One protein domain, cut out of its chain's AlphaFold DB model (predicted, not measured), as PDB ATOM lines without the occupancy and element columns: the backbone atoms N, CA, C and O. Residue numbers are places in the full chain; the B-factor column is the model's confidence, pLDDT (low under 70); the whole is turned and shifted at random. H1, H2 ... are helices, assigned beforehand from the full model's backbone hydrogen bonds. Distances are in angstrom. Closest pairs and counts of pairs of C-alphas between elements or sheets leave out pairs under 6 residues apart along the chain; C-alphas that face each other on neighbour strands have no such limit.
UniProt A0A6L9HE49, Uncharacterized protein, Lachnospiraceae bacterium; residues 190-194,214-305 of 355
ATOM      1  N   LEU A 190     111.930 162.540 120.477       78.38
ATOM      2  CA  LEU A 190     112.991 161.766 121.119       78.38
ATOM      3  C   LEU A 190     114.361 162.297 120.693       78.38
ATOM      4  O   LEU A 190     115.039 161.722 119.843       78.38
ATOM      5  N   THR A 191     114.767 163.421 121.277       80.75
ATOM      6  CA  THR A 191     116.009 164.123 120.908       80.75
ATOM      7  C   THR A 191     117.258 163.590 121.616       80.75
ATOM      8  O   THR A 191     118.371 163.971 121.265       80.75
ATOM      9  N   THR A 192     117.112 162.699 122.605       81.94
ATOM     10  CA  THR A 192     118.240 162.117 123.357       81.94
ATOM     11  C   THR A 192     118.156 160.596 123.447       81.94
ATOM     12  O   THR A 192     117.064 160.023 123.496       81.94
ATOM     13  N   LEU A 193     119.305 159.918 123.532       82.50
ATOM     14  CA  LEU A 193     119.355 158.460 123.710       82.50
ATOM     15  C   LEU A 193     118.656 158.013 125.001       82.50
ATOM     16  O   LEU A 193     117.889 157.053 124.977       82.50
ATOM     17  N   ASP A 194     118.836 158.751 126.098       83.75
ATOM     18  CA  ASP A 194     118.166 158.461 127.370       83.75
ATOM     19  C   ASP A 194     116.641 158.516 127.238       83.75
ATOM     20  O   ASP A 194     115.935 157.687 127.814       83.75
ATOM     21  N   ARG A 214      98.420 146.597 114.978       88.88
ATOM     22  CA  ARG A 214      97.982 147.156 113.695       88.88
ATOM     23  C   ARG A 214      97.400 146.069 112.790       88.88
ATOM     24  O   ARG A 214      98.075 145.084 112.471       88.88
ATOM     25  N   THR A 215      96.174 146.284 112.331       90.44
ATOM     26  CA  THR A 215      95.560 145.560 111.212       90.44
ATOM     27  C   THR A 215      96.266 145.893 109.894       90.44
ATOM     28  O   THR A 215      97.133 146.763 109.840       90.44
ATOM     29  N   GLN A 216      95.909 145.206 108.803       90.12
ATOM     30  CA  GLN A 216      96.459 145.535 107.481       90.12
ATOM     31  C   GLN A 216      96.060 146.942 107.022       90.12
ATOM     32  O   GLN A 216      96.878 147.635 106.433       90.12
ATOM     33  N   MET A 217      94.846 147.392 107.354       91.25
ATOM     34  CA  MET A 217      94.379 148.732 106.997       91.25
ATOM     35  C   MET A 217      95.142 149.817 107.766       91.25
ATOM     36  O   MET A 217      95.584 150.791 107.173       91.25
ATOM     37  N   GLU A 218      95.401 149.610 109.059       93.00
ATOM     38  CA  GLU A 218      96.232 150.516 109.874       93.00
ATOM     39  C   GLU A 218      97.698 150.575 109.404       93.00
ATOM     40  O   GLU A 218      98.405 151.523 109.716       93.00
ATOM     41  N   LYS A 219      98.186 149.591 108.637       91.50
ATOM     42  CA  LYS A 219      99.540 149.625 108.052       91.50
ATOM     43  C   LYS A 219      99.644 150.481 106.788       91.50
ATOM     44  O   LYS A 219     100.738 150.601 106.260       91.50
ATOM     45  N   MET A 220      98.551 151.075 106.315       90.19
ATOM     46  CA  MET A 220      98.570 152.000 105.172       90.19
ATOM     47  C   MET A 220      99.144 153.380 105.528       90.19
ATOM     48  O   MET A 220      99.344 154.212 104.644       90.19
ATOM     49  N   ILE A 221      99.390 153.631 106.817       91.69
ATOM     50  CA  ILE A 221      99.983 154.856 107.341       91.69
ATOM     51  C   ILE A 221     100.966 154.515 108.476       91.69
ATOM     52  O   ILE A 221     100.724 153.568 109.239       91.69
ATOM     53  N   PRO A 222     102.083 155.246 108.624       87.38
ATOM     54  CA  PRO A 222     103.018 154.958 109.696       87.38
ATOM     55  C   PRO A 222     102.454 155.366 111.056       87.38
ATOM     56  O   PRO A 222     101.523 156.167 111.183       87.38
ATOM     57  N   HIS A 223     103.009 154.764 112.103       83.19
ATOM     58  CA  HIS A 223     102.634 155.069 113.477       83.19
ATOM     59  C   HIS A 223     103.656 156.016 114.096       83.19
ATOM     60  O   HIS A 223     104.736 155.600 114.526       83.19
ATOM     61  N   PHE A 224     103.285 157.290 114.151       81.31
ATOM     62  CA  PHE A 224     104.060 158.345 114.785       81.31
ATOM     63  C   PHE A 224     103.475 158.664 116.146       81.31
ATOM     64  O   PHE A 224     102.293 158.439 116.402       81.31
ATOM     65  N   THR A 225     104.300 159.188 117.047       73.12
ATOM     66  CA  THR A 225     103.796 159.601 118.354       73.12
ATOM     67  C   THR A 225     103.229 160.994 118.316       73.12
ATOM     68  O   THR A 225     103.794 161.921 118.881       73.12
ATOM     69  N   THR A 226     102.115 161.105 117.600       86.62
ATOM     70  CA  THR A 226     101.287 162.299 117.528       86.62
ATOM     71  C   THR A 226      99.821 161.906 117.636       86.62
ATOM     72  O   THR A 226      99.423 160.836 117.161       86.62
ATOM     73  N   ASP A 227      99.003 162.779 118.219       90.56
ATOM     74  CA  ASP A 227      97.560 162.530 118.339       90.56
ATOM     75  C   ASP A 227      96.877 162.440 116.962       90.56
ATOM     76  O   ASP A 227      95.967 161.639 116.758       90.56
ATOM     77  N   VAL A 228      97.398 163.160 115.961       93.00
ATOM     78  CA  VAL A 228      96.950 163.063 114.561       93.00
ATOM     79  C   VAL A 228      97.213 161.671 113.979       93.00
ATOM     80  O   VAL A 228      96.329 161.082 113.358       93.00
ATOM     81  N   SER A 229      98.403 161.098 114.203       92.69
ATOM     82  CA  SER A 229      98.682 159.724 113.768       92.69
ATOM     83  C   SER A 229      97.756 158.736 114.481       92.69
ATOM     84  O   SER A 229      97.163 157.878 113.826       92.69
ATOM     85  N   ILE A 230      97.558 158.892 115.797       92.56
ATOM     86  CA  ILE A 230      96.613 158.084 116.586       92.56
ATOM     87  C   ILE A 230      95.207 158.132 115.980       92.56
ATOM     88  O   ILE A 230      94.593 157.077 115.810       92.56
ATOM     89  N   LEU A 231      94.702 159.322 115.644       95.38
ATOM     90  CA  LEU A 231      93.388 159.505 115.031       95.38
ATOM     91  C   LEU A 231      93.260 158.703 113.733       95.38
ATOM     92  O   LEU A 231      92.296 157.950 113.578       95.38
ATOM     93  N   TYR A 232      94.238 158.809 112.831       95.25
ATOM     94  CA  TYR A 232      94.225 158.064 111.569       95.25
ATOM     95  C   TYR A 232      94.194 156.551 111.801       95.25
ATOM     96  O   TYR A 232      93.389 155.849 111.187       95.25
ATOM     97  N   HIS A 233      94.993 156.040 112.744       94.81
ATOM     98  CA  HIS A 233      94.946 154.626 113.137       94.81
ATOM     99  C   HIS A 233      93.578 154.234 113.713       94.81
ATOM    100  O   HIS A 233      93.057 153.174 113.373       94.81
ATOM    101  N   CYS A 234      92.949 155.088 114.525       94.88
ATOM    102  CA  CYS A 234      91.612 154.828 115.071       94.88
ATOM    103  C   CYS A 234      90.540 154.744 113.973       94.88
ATOM    104  O   CYS A 234      89.717 153.825 113.998       94.88
ATOM    105  N   LEU A 235      90.574 155.648 112.988       95.69
ATOM    106  CA  LEU A 235      89.665 155.647 111.834       95.69
ATOM    107  C   LEU A 235      89.847 154.390 110.972       95.69
ATOM    108  O   LEU A 235      88.881 153.678 110.689       95.69
ATOM    109  N   LEU A 236      91.094 154.062 110.622       95.12
ATOM    110  CA  LEU A 236      91.423 152.862 109.844       95.12
ATOM    111  C   LEU A 236      91.050 151.582 110.600       95.12
ATOM    112  O   LEU A 236      90.575 150.621 109.994       95.12
ATOM    113  N   ARG A 237      91.187 151.569 111.931       94.12
ATOM    114  CA  ARG A 237      90.728 150.452 112.761       94.12
ATOM    115  C   ARG A 237      89.212 150.302 112.744       94.12
ATOM    116  O   ARG A 237      88.719 149.179 112.616       94.12
ATOM    117  N   ALA A 238      88.473 151.400 112.888       94.69
ATOM    118  CA  ALA A 238      87.015 151.382 112.835       94.69
ATOM    119  C   ALA A 238      86.519 150.849 111.480       94.69
ATOM    120  O   ALA A 238      85.603 150.023 111.446       94.69
ATOM    121  N   ALA A 239      87.181 151.231 110.384       94.88
ATOM    122  CA  ALA A 239      86.900 150.713 109.047       94.88
ATOM    123  C   ALA A 239      87.277 149.228 108.891       94.88
ATOM    124  O   ALA A 239      86.485 148.432 108.382       94.88
ATOM    125  N   ALA A 240      88.435 148.806 109.411       93.25
ATOM    126  CA  ALA A 240      88.856 147.401 109.406       93.25
ATOM    127  C   ALA A 240      87.880 146.492 110.171       93.25
ATOM    128  O   ALA A 240      87.662 145.340 109.790       93.25
ATOM    129  N   LYS A 241      87.260 147.019 111.234       91.75
ATOM    130  CA  LYS A 241      86.214 146.337 112.008       91.75
ATOM    131  C   LYS A 241      84.810 146.458 111.419       91.75
ATOM    132  O   LYS A 241      83.884 145.901 111.999       91.75
ATOM    133  N   LYS A 242      84.644 147.143 110.282       93.19
ATOM    134  CA  LYS A 242      83.343 147.403 109.639       93.19
ATOM    135  C   LYS A 242      82.363 148.165 110.543       93.19
ATOM    136  O   LYS A 242      81.153 148.002 110.422       93.19
ATOM    137  N   ILE A 243      82.896 148.968 111.464       93.81
ATOM    138  CA  ILE A 243      82.121 149.899 112.296       93.81
ATOM    139  C   ILE A 243      81.962 151.217 111.529       93.81
ATOM    140  O   ILE A 243      80.877 151.785 111.496       93.81
ATOM    141  N   LEU A 244      83.041 151.660 110.878       93.94
ATOM    142  CA  LEU A 244      83.028 152.741 109.898       93.94
ATOM    143  C   LEU A 244      82.899 152.140 108.492       93.94
ATOM    144  O   LEU A 244      83.535 151.128 108.186       93.94
ATOM    145  N   SER A 245      82.079 152.761 107.647       91.12
ATOM    146  CA  SER A 245      81.944 152.376 106.239       91.12
ATOM    147  C   SER A 245      83.287 152.545 105.513       91.12
ATOM    148  O   SER A 245      84.022 153.507 105.745       91.12
ATOM    149  N   GLN A 246      83.636 151.584 104.653       89.31
ATOM    150  CA  GLN A 246      84.890 151.651 103.897       89.31
ATOM    151  C   GLN A 246      84.835 152.732 102.817       89.31
ATOM    152  O   GLN A 246      85.870 153.301 102.485       89.31
ATOM    153  N   GLU A 247      83.633 153.061 102.343       90.00
ATOM    154  CA  GLU A 247      83.370 154.137 101.393       90.00
ATOM    155  C   GLU A 247      83.859 155.485 101.942       90.00
ATOM    156  O   GLU A 247      84.500 156.240 101.221       90.00
ATOM    157  N   ILE A 248      83.698 155.745 103.248       88.50
ATOM    158  CA  ILE A 248      84.244 156.957 103.890       88.50
ATOM    159  C   ILE A 248      85.774 157.012 103.760       88.50
ATOM    160  O   ILE A 248      86.338 158.067 103.476       88.50
ATOM    161  N   ILE A 249      86.458 155.875 103.914       89.50
ATOM    162  CA  ILE A 249      87.916 155.806 103.747       89.50
ATOM    163  C   ILE A 249      88.325 156.016 102.287       89.50
ATOM    164  O   ILE A 249      89.371 156.601 102.029       89.50
ATOM    165  N   THR A 250      87.540 155.547 101.321       87.06
ATOM    166  CA  THR A 250      87.895 155.676  99.900       87.06
ATOM    167  C   THR A 250      87.494 157.014  99.283       87.06
ATOM    168  O   THR A 250      88.157 157.458  98.351       87.06
ATOM    169  N   GLU A 251      86.426 157.646  99.772       87.12
ATOM    170  CA  GLU A 251      85.821 158.836  99.155       87.12
ATOM    171  C   GLU A 251      86.147 160.140  99.891       87.12
ATOM    172  O   GLU A 251      86.244 161.187  99.254       87.12
ATOM    173  N   VAL A 252      86.321 160.099 101.218       88.06
ATOM    174  CA  VAL A 252      86.511 161.310 102.042       88.06
ATOM    175  C   VAL A 252      87.979 161.530 102.404       88.06
ATOM    176  O   VAL A 252      88.422 162.672 102.537       88.06
ATOM    177  N   VAL A 253      88.757 160.456 102.575       91.88
ATOM    178  CA  VAL A 253      90.163 160.566 102.986       91.88
ATOM    179  C   VAL A 253      91.032 161.048 101.829       91.88
ATOM    180  O   VAL A 253      91.235 160.357 100.833       91.88
ATOM    181  N   ASP A 254      91.646 162.212 102.023       94.00
ATOM    182  CA  ASP A 254      92.752 162.672 101.192       94.00
ATOM    183  C   ASP A 254      94.078 162.128 101.743       94.00
ATOM    184  O   ASP A 254      94.697 162.689 102.653       94.00
ATOM    185  N   TRP A 255      94.538 161.022 101.157       94.19
ATOM    186  CA  TRP A 255      95.801 160.382 101.527       94.19
ATOM    187  C   TRP A 255      97.012 161.306 101.373       94.19
ATOM    188  O   TRP A 255      97.931 161.248 102.189       94.19
ATOM    189  N   LYS A 256      97.030 162.187 100.365       95.62
ATOM    190  CA  LYS A 256      98.150 163.120 100.174       95.62
ATOM    191  C   LYS A 256      98.192 164.126 101.311       95.62
ATOM    192  O   LYS A 256      99.257 164.353 101.885       95.62
ATOM    193  N   ARG A 257      97.035 164.677 101.683       95.12
ATOM    194  CA  ARG A 257      96.906 165.559 102.847       95.12
ATOM    195  C   ARG A 257      97.351 164.857 104.127       95.12
ATOM    196  O   ARG A 257      98.112 165.455 104.881       95.12
ATOM    197  N   TRP A 258      96.918 163.620 104.371       94.62
ATOM    198  CA  TRP A 258      97.317 162.879 105.571       94.62
ATOM    199  C   TRP A 258      98.835 162.688 105.646       94.62
ATOM    200  O   TRP A 258      99.433 162.986 106.678       94.62
ATOM    201  N   PHE A 259      99.474 162.276 104.546       95.81
ATOM    202  CA  PHE A 259     100.929 162.106 104.487       95.81
ATOM    203  C   PHE A 259     101.679 163.432 104.663       95.81
ATOM    204  O   PHE A 259     102.627 163.492 105.445       95.81
ATOM    205  N   MET A 260     101.227 164.509 104.010       95.06
ATOM    206  CA  MET A 260     101.793 165.850 104.204       95.06
ATOM    207  C   MET A 260     101.620 166.338 105.646       95.06
ATOM    208  O   MET A 260     102.531 166.940 106.205       95.06
ATOM    209  N   GLY A 261     100.458 166.090 106.252       93.50
ATOM    210  CA  GLY A 261     100.169 166.452 107.636       93.50
ATOM    211  C   GLY A 261     101.087 165.724 108.612       93.50
ATOM    212  O   GLY A 261     101.669 166.358 109.484       93.50
ATOM    213  N   LEU A 262     101.284 164.416 108.427       94.12
ATOM    214  CA  LEU A 262     102.226 163.650 109.242       94.12
ATOM    215  C   LEU A 262     103.669 164.121 109.063       94.12
ATOM    216  O   LEU A 262     104.360 164.288 110.062       94.12
ATOM    217  N   TYR A 263     104.106 164.372 107.827       94.12
ATOM    218  CA  TYR A 263     105.447 164.892 107.553       94.12
ATOM    219  C   TYR A 263     105.697 166.236 108.253       94.12
ATOM    220  O   TYR A 263     106.719 166.399 108.910       94.12
ATOM    221  N   LYS A 264     104.724 167.156 108.227       92.38
ATOM    222  CA  LYS A 264     104.810 168.452 108.927       92.38
ATOM    223  C   LYS A 264     104.912 168.344 110.451       92.38
ATOM    224  O   LYS A 264     105.334 169.299 111.090       92.38
ATOM    225  N   LEU A 265     104.489 167.223 111.033       90.19
ATOM    226  CA  LEU A 265     104.599 166.963 112.471       90.19
ATOM    227  C   LEU A 265     105.919 166.275 112.850       90.19
ATOM    228  O   LEU A 265     106.206 166.112 114.038       90.19
ATOM    229  N   MET A 266     106.705 165.828 111.871       89.88
ATOM    230  CA  MET A 266     108.016 165.239 112.118       89.88
ATOM    231  C   MET A 266     109.042 166.332 112.426       89.88
ATOM    232  O   MET A 266     108.949 167.456 111.943       89.88
ATOM    233  N   ASN A 267     110.055 165.981 113.215       86.94
ATOM    234  CA  ASN A 267     111.131 166.890 113.590       86.94
ATOM    235  C   ASN A 267     112.477 166.254 113.245       86.94
ATOM    236  O   ASN A 267     112.768 165.158 113.723       86.94
ATOM    237  N   LYS A 268     113.310 166.939 112.450       87.62
ATOM    238  CA  LYS A 268     114.624 166.425 112.022       87.62
ATOM    239  C   LYS A 268     115.605 166.190 113.177       87.62
ATOM    240  O   LYS A 268     116.543 165.415 113.021       87.62
ATOM    241  N   LYS A 269     115.386 166.808 114.347       83.81
ATOM    242  CA  LYS A 269     116.165 166.559 115.576       83.81
ATOM    243  C   LYS A 269     115.752 165.271 116.293       83.81
ATOM    244  O   LYS A 269     116.442 164.841 117.216       83.81
ATOM    245  N   ASP A 270     114.612 164.679 115.934       85.06
ATOM    246  CA  ASP A 270     114.195 163.399 116.491       85.06
ATOM    247  C   ASP A 270     115.135 162.303 115.980       85.06
ATOM    248  O   ASP A 270     115.293 162.097 114.778       85.06
ATOM    249  N   LEU A 271     115.737 161.552 116.896       86.62
ATOM    250  CA  LEU A 271     116.654 160.462 116.559       86.62
ATOM    251  C   LEU A 271     115.977 159.333 115.760       86.62
ATOM    252  O   LEU A 271     116.654 158.471 115.199       86.62
ATOM    253  N   SER A 272     114.643 159.306 115.713       86.62
ATOM    254  CA  SER A 272     113.858 158.389 114.889       86.62
ATOM    255  C   SER A 272     113.381 158.976 113.557       86.62
ATOM    256  O   SER A 272     112.730 158.251 112.804       86.62
ATOM    257  N   TYR A 273     113.728 160.225 113.232       89.88
ATOM    258  CA  TYR A 273     113.267 160.932 112.032       89.88
ATOM    259  C   TYR A 273     113.524 160.155 110.734       89.88
ATOM    260  O   TYR A 273     112.593 159.889 109.978       89.88
ATOM    261  N   GLU A 274     114.761 159.707 110.487       90.38
ATOM    262  CA  GLU A 274     115.073 158.970 109.253       90.38
ATOM    263  C   GLU A 274     114.295 157.655 109.145       90.38
ATOM    264  O   GLU A 274     113.870 157.262 108.056       90.38
ATOM    265  N   ARG A 275     114.083 156.967 110.278       91.19
ATOM    266  CA  ARG A 275     113.247 155.761 110.321       91.19
ATOM    267  C   ARG A 275     111.812 156.110 109.936       91.19
ATOM    268  O   ARG A 275     111.259 155.452 109.063       91.19
ATOM    269  N   GLN A 276     111.246 157.150 110.547       92.25
ATOM    270  CA  GLN A 276     109.888 157.623 110.277       92.25
ATOM    271  C   GLN A 276     109.700 158.028 108.805       92.25
ATOM    272  O   GLN A 276     108.695 157.670 108.196       92.25
ATOM    273  N   LEU A 277     110.681 158.708 108.201       94.94
ATOM    274  CA  LEU A 277     110.635 159.112 106.791       94.94
ATOM    275  C   LEU A 277     110.659 157.898 105.849       94.94
ATOM    276  O   LEU A 277     109.944 157.859 104.846       94.94
ATOM    277  N   ARG A 278     111.467 156.883 106.172       94.94
ATOM    278  CA  ARG A 278     111.530 155.626 105.407       94.94
ATOM    279  C   ARG A 278     110.270 154.781 105.568       94.94
ATOM    280  O   ARG A 278     109.869 154.152 104.593       94.94
ATOM    281  N   GLU A 279     109.668 154.781 106.756       94.56
ATOM    282  CA  GLU A 279     108.338 154.213 106.989       94.56
ATOM    283  C   GLU A 279     107.328 154.950 106.098       94.56
ATOM    284  O   GLU A 279     106.834 154.348 105.160       94.56
ATOM    285  N   LEU A 280     107.161 156.277 106.192       95.38
ATOM    286  CA  LEU A 280     106.283 157.024 105.266       95.38
ATOM    287  C   LEU A 280     106.463 156.627 103.795       95.38
ATOM    288  O   LEU A 280     105.481 156.392 103.099       95.38
ATOM    289  N   ARG A 281     107.702 156.488 103.319       96.62
ATOM    290  CA  ARG A 281     107.955 156.052 101.941       96.62
ATOM    291  C   ARG A 281     107.474 154.624 101.650       96.62
ATOM    292  O   ARG A 281     106.948 154.364 100.567       96.62
ATOM    293  N   TYR A 282     107.684 153.684 102.571       95.75
ATOM    294  CA  TYR A 282     107.192 152.312 102.432       95.75
ATOM    295  C   TYR A 282     105.663 152.279 102.387       95.75
ATOM    296  O   TYR A 282     105.091 151.678 101.479       95.75
ATOM    297  N   GLU A 283     105.002 152.984 103.298       94.94
ATOM    298  CA  GLU A 283     103.547 153.102 103.321       94.94
ATOM    299  C   GLU A 283     103.000 153.826 102.074       94.94
ATOM    300  O   GLU A 283     101.984 153.406 101.523       94.94
ATOM    301  N   ALA A 284     103.706 154.826 101.534       96.12
ATOM    302  CA  ALA A 284     103.366 155.460 100.255       96.12
ATOM    303  C   ALA A 284     103.431 154.469  99.083       96.12
ATOM    304  O   ALA A 284     102.571 154.486  98.204       96.12
ATOM    305  N   LYS A 285     104.407 153.550  99.086       95.69
ATOM    306  CA  LYS A 285     104.479 152.462  98.099       95.69
ATOM    307  C   LYS A 285     103.267 151.532  98.174       95.69
ATOM    308  O   LYS A 285     102.833 151.038  97.135       95.69
ATOM    309  N   LEU A 286     102.705 151.299  99.363       92.88
ATOM    310  CA  LEU A 286     101.492 150.484  99.514       92.88
ATOM    311  C   LEU A 286     100.257 151.133  98.864       92.88
ATOM    312  O   LEU A 286      99.327 150.415  98.512       92.88
ATOM    313  N   GLN A 287     100.269 152.454  98.649       91.44
ATOM    314  CA  GLN A 287      99.215 153.192  97.938       91.44
ATOM    315  C   GLN A 287      99.332 153.099  96.402       91.44
ATOM    316  O   GLN A 287      98.437 153.546  95.686       91.44
ATOM    317  N   GLY A 288     100.421 152.522  95.881       94.81
ATOM    318  CA  GLY A 288     100.670 152.338  94.448       94.81
ATOM    319  C   GLY A 288     101.785 153.224  93.885       94.81
ATOM    320  O   GLY A 288     102.242 154.180  94.513       94.81
ATOM    321  N   GLU A 289     102.234 152.900  92.669       97.31
ATOM    322  CA  GLU A 289     103.407 153.529  92.038       97.31
ATOM    323  C   GLU A 289     103.229 155.036  91.827       97.31
ATOM    324  O   GLU A 289     104.100 155.814  92.205       97.31
ATOM    325  N   SER A 290     102.066 155.473  91.337       97.38
ATOM    326  CA  SER A 290     101.786 156.899  91.129       97.38
ATOM    327  C   SER A 290     101.792 157.710  92.429       97.38
ATOM    328  O   SER A 290     102.132 158.894  92.431       97.38
ATOM    329  N   PHE A 291     101.393 157.098  93.549       97.19
ATOM    330  CA  PHE A 291     101.429 157.755  94.855       97.19
ATOM    331  C   PHE A 291     102.860 157.822  95.391       97.19
ATOM    332  O   PHE A 291     103.257 158.857  95.924       97.19
ATOM    333  N   LEU A 292     103.652 156.765  95.194       98.00
ATOM    334  CA  LEU A 292     105.072 156.748  95.540       98.00
ATOM    335  C   LEU A 292     105.863 157.816  94.774       98.00
ATOM    336  O   LEU A 292     106.639 158.539  95.387       98.00
ATOM    337  N   GLU A 293     105.640 157.968  93.467       98.12
ATOM    338  CA  GLU A 293     106.283 159.022  92.667       98.12
ATOM    339  C   GLU A 293     105.934 160.423  93.180       98.12
ATOM    340  O   GLU A 293     106.800 161.294  93.302       98.12
ATOM    341  N   TRP A 294     104.660 160.644  93.526       98.06
ATOM    342  CA  TRP A 294     104.234 161.884  94.166       98.06
ATOM    343  C   TRP A 294     104.933 162.084  95.517       98.06
ATOM    344  O   TRP A 294     105.447 163.174  95.772       98.06
ATOM    345  N   PHE A 295     104.988 161.055  96.361       98.06
ATOM    346  CA  PHE A 295     105.630 161.120  97.672       98.06
ATOM    347  C   PHE A 295     107.123 161.450  97.547       98.06
ATOM    348  O   PHE A 295     107.623 162.335  98.239       98.06
ATOM    349  N   ASP A 296     107.825 160.792  96.624       98.00
ATOM    350  CA  ASP A 296     109.258 160.989  96.419       98.00
ATOM    351  C   ASP A 296     109.577 162.430  96.000       98.00
ATOM    352  O   ASP A 296     110.511 163.052  96.517       98.00
ATOM    353  N   LYS A 297     108.742 162.986  95.115       96.88
ATOM    354  CA  LYS A 297     108.871 164.357  94.618       96.88
ATOM    355  C   LYS A 297     108.530 165.428  95.660       96.88
ATOM    356  O   LYS A 297     109.158 166.478  95.643       96.88
ATOM    357  N   ASN A 298     107.512 165.207  96.496       96.56
ATOM    358  CA  ASN A 298     106.938 166.262  97.349       96.56
ATOM    359  C   ASN A 298     107.312 166.150  98.832       96.56
ATOM    360  O   ASN A 298     107.114 167.114  99.557       96.56
ATOM    361  N   ILE A 299     107.787 164.989  99.292       96.69
ATOM    362  CA  ILE A 299     108.131 164.753 100.702       96.69
ATOM    363  C   ILE A 299     109.535 164.169 100.821       96.69
ATOM    364  O   ILE A 299     110.360 164.703 101.551       96.69
ATOM    365  N   PHE A 300     109.832 163.067 100.124       96.75
ATOM    366  CA  PHE A 300     111.056 162.310 100.408       96.75
ATOM    367  C   PHE A 300     112.333 163.091 100.094       96.75
ATOM    368  O   PHE A 300     113.277 163.045 100.876       96.75
ATOM    369  N   THR A 301     112.359 163.797  98.961       93.56
ATOM    370  CA  THR A 301     113.541 164.555  98.530       93.56
ATOM    371  C   THR A 301     113.853 165.680  99.518       93.56
ATOM    372  O   THR A 301     114.969 165.744 100.020       93.56
ATOM    373  N   GLU A 302     112.848 166.488  99.867       92.69
ATOM    374  CA  GLU A 302     112.951 167.555 100.873       92.69
ATOM    375  C   GLU A 302     113.311 166.995 102.259       92.69
ATOM    376  O   GLU A 302     114.175 167.516 102.965       92.69
ATOM    377  N   GLY A 303     112.696 165.874 102.639       92.06
ATOM    378  CA  GLY A 303     112.909 165.248 103.935       92.06
ATOM    379  C   GLY A 303     114.337 164.739 104.151       92.06
ATOM    380  O   GLY A 303     114.735 164.580 105.305       92.06
ATOM    381  N   LEU A 304     115.098 164.497 103.078       92.19
ATOM    382  CA  LEU A 304     116.514 164.113 103.118       92.19
ATOM    383  C   LEU A 304     117.471 165.311 103.138       92.19
ATOM    384  O   LEU A 304     118.669 165.117 103.358       92.19
ATOM    385  N   GLU A 305     116.982 166.527 102.891       89.88
ATOM    386  CA  GLU A 305     117.828 167.714 102.910       89.88
ATOM    387  C   GLU A 305     118.330 167.988 104.329       89.88
ATOM    388  O   GLU A 305     117.563 168.035 105.301       89.88
TER     389      GLU A 305
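This is residues 190 to 194 and 214 to 305 of the 355 residues of an uncharacterized protein of Lachnospiraceae bacterium (UniProt A0A6L9HE49). H3, H4 and H5 form a three-helix up-and-down bundle, each helix running against the one before; H4 and H5 make a hairpin. H1 runs beside H3, the opposite way, and short H2 sits at the side of H1 near its last residues, touching it with residues 236 to 239 of H1 alone, at a steep tilt of 59 degrees. The printed part has 97 residues, with five named helices, H1 to H5 in order, and no named strand: all helix, compact with radius of gyration of the C-alphas 13.8 A, flat, spanning 40 by 34 by 18 A.

H1, residues 227 to 240, only just touches H2, residues 246 to 251, with 3 pairs of C-alphas within 8 A, the closest Ala 239 and Gln 246, 5.6 A; H1 does so with residues 236 to 239 alone. H3, residues 255 to 264, is close but not clearly touching H1; their closest C-alphas, Ser 229 and Leu 262, are 7.0 A apart. H4, residues 273 to 286, and H5, residues 289 to 303, touch at a shallow tilt of 14 degrees, opposite ways; closest C-alphas Lys 285 and Leu 292, 5.0 A. Every O i to N i+4 pair is within hydrogen-bond range in H1 to H4, and 8 of 11 in H5.

C-alpha 227 begins H1 at (97.560, 162.530, 118.339); C-alpha 303 ends H5 at (112.909, 165.248, 103.935). H1 is 19.6 A long, H4 20.1 A and H5 19.2 A.

Residues 195 to 213 are not printed; C-alphas 194 and 214 are 26.9 A apart. No printed residue is under pLDDT 70.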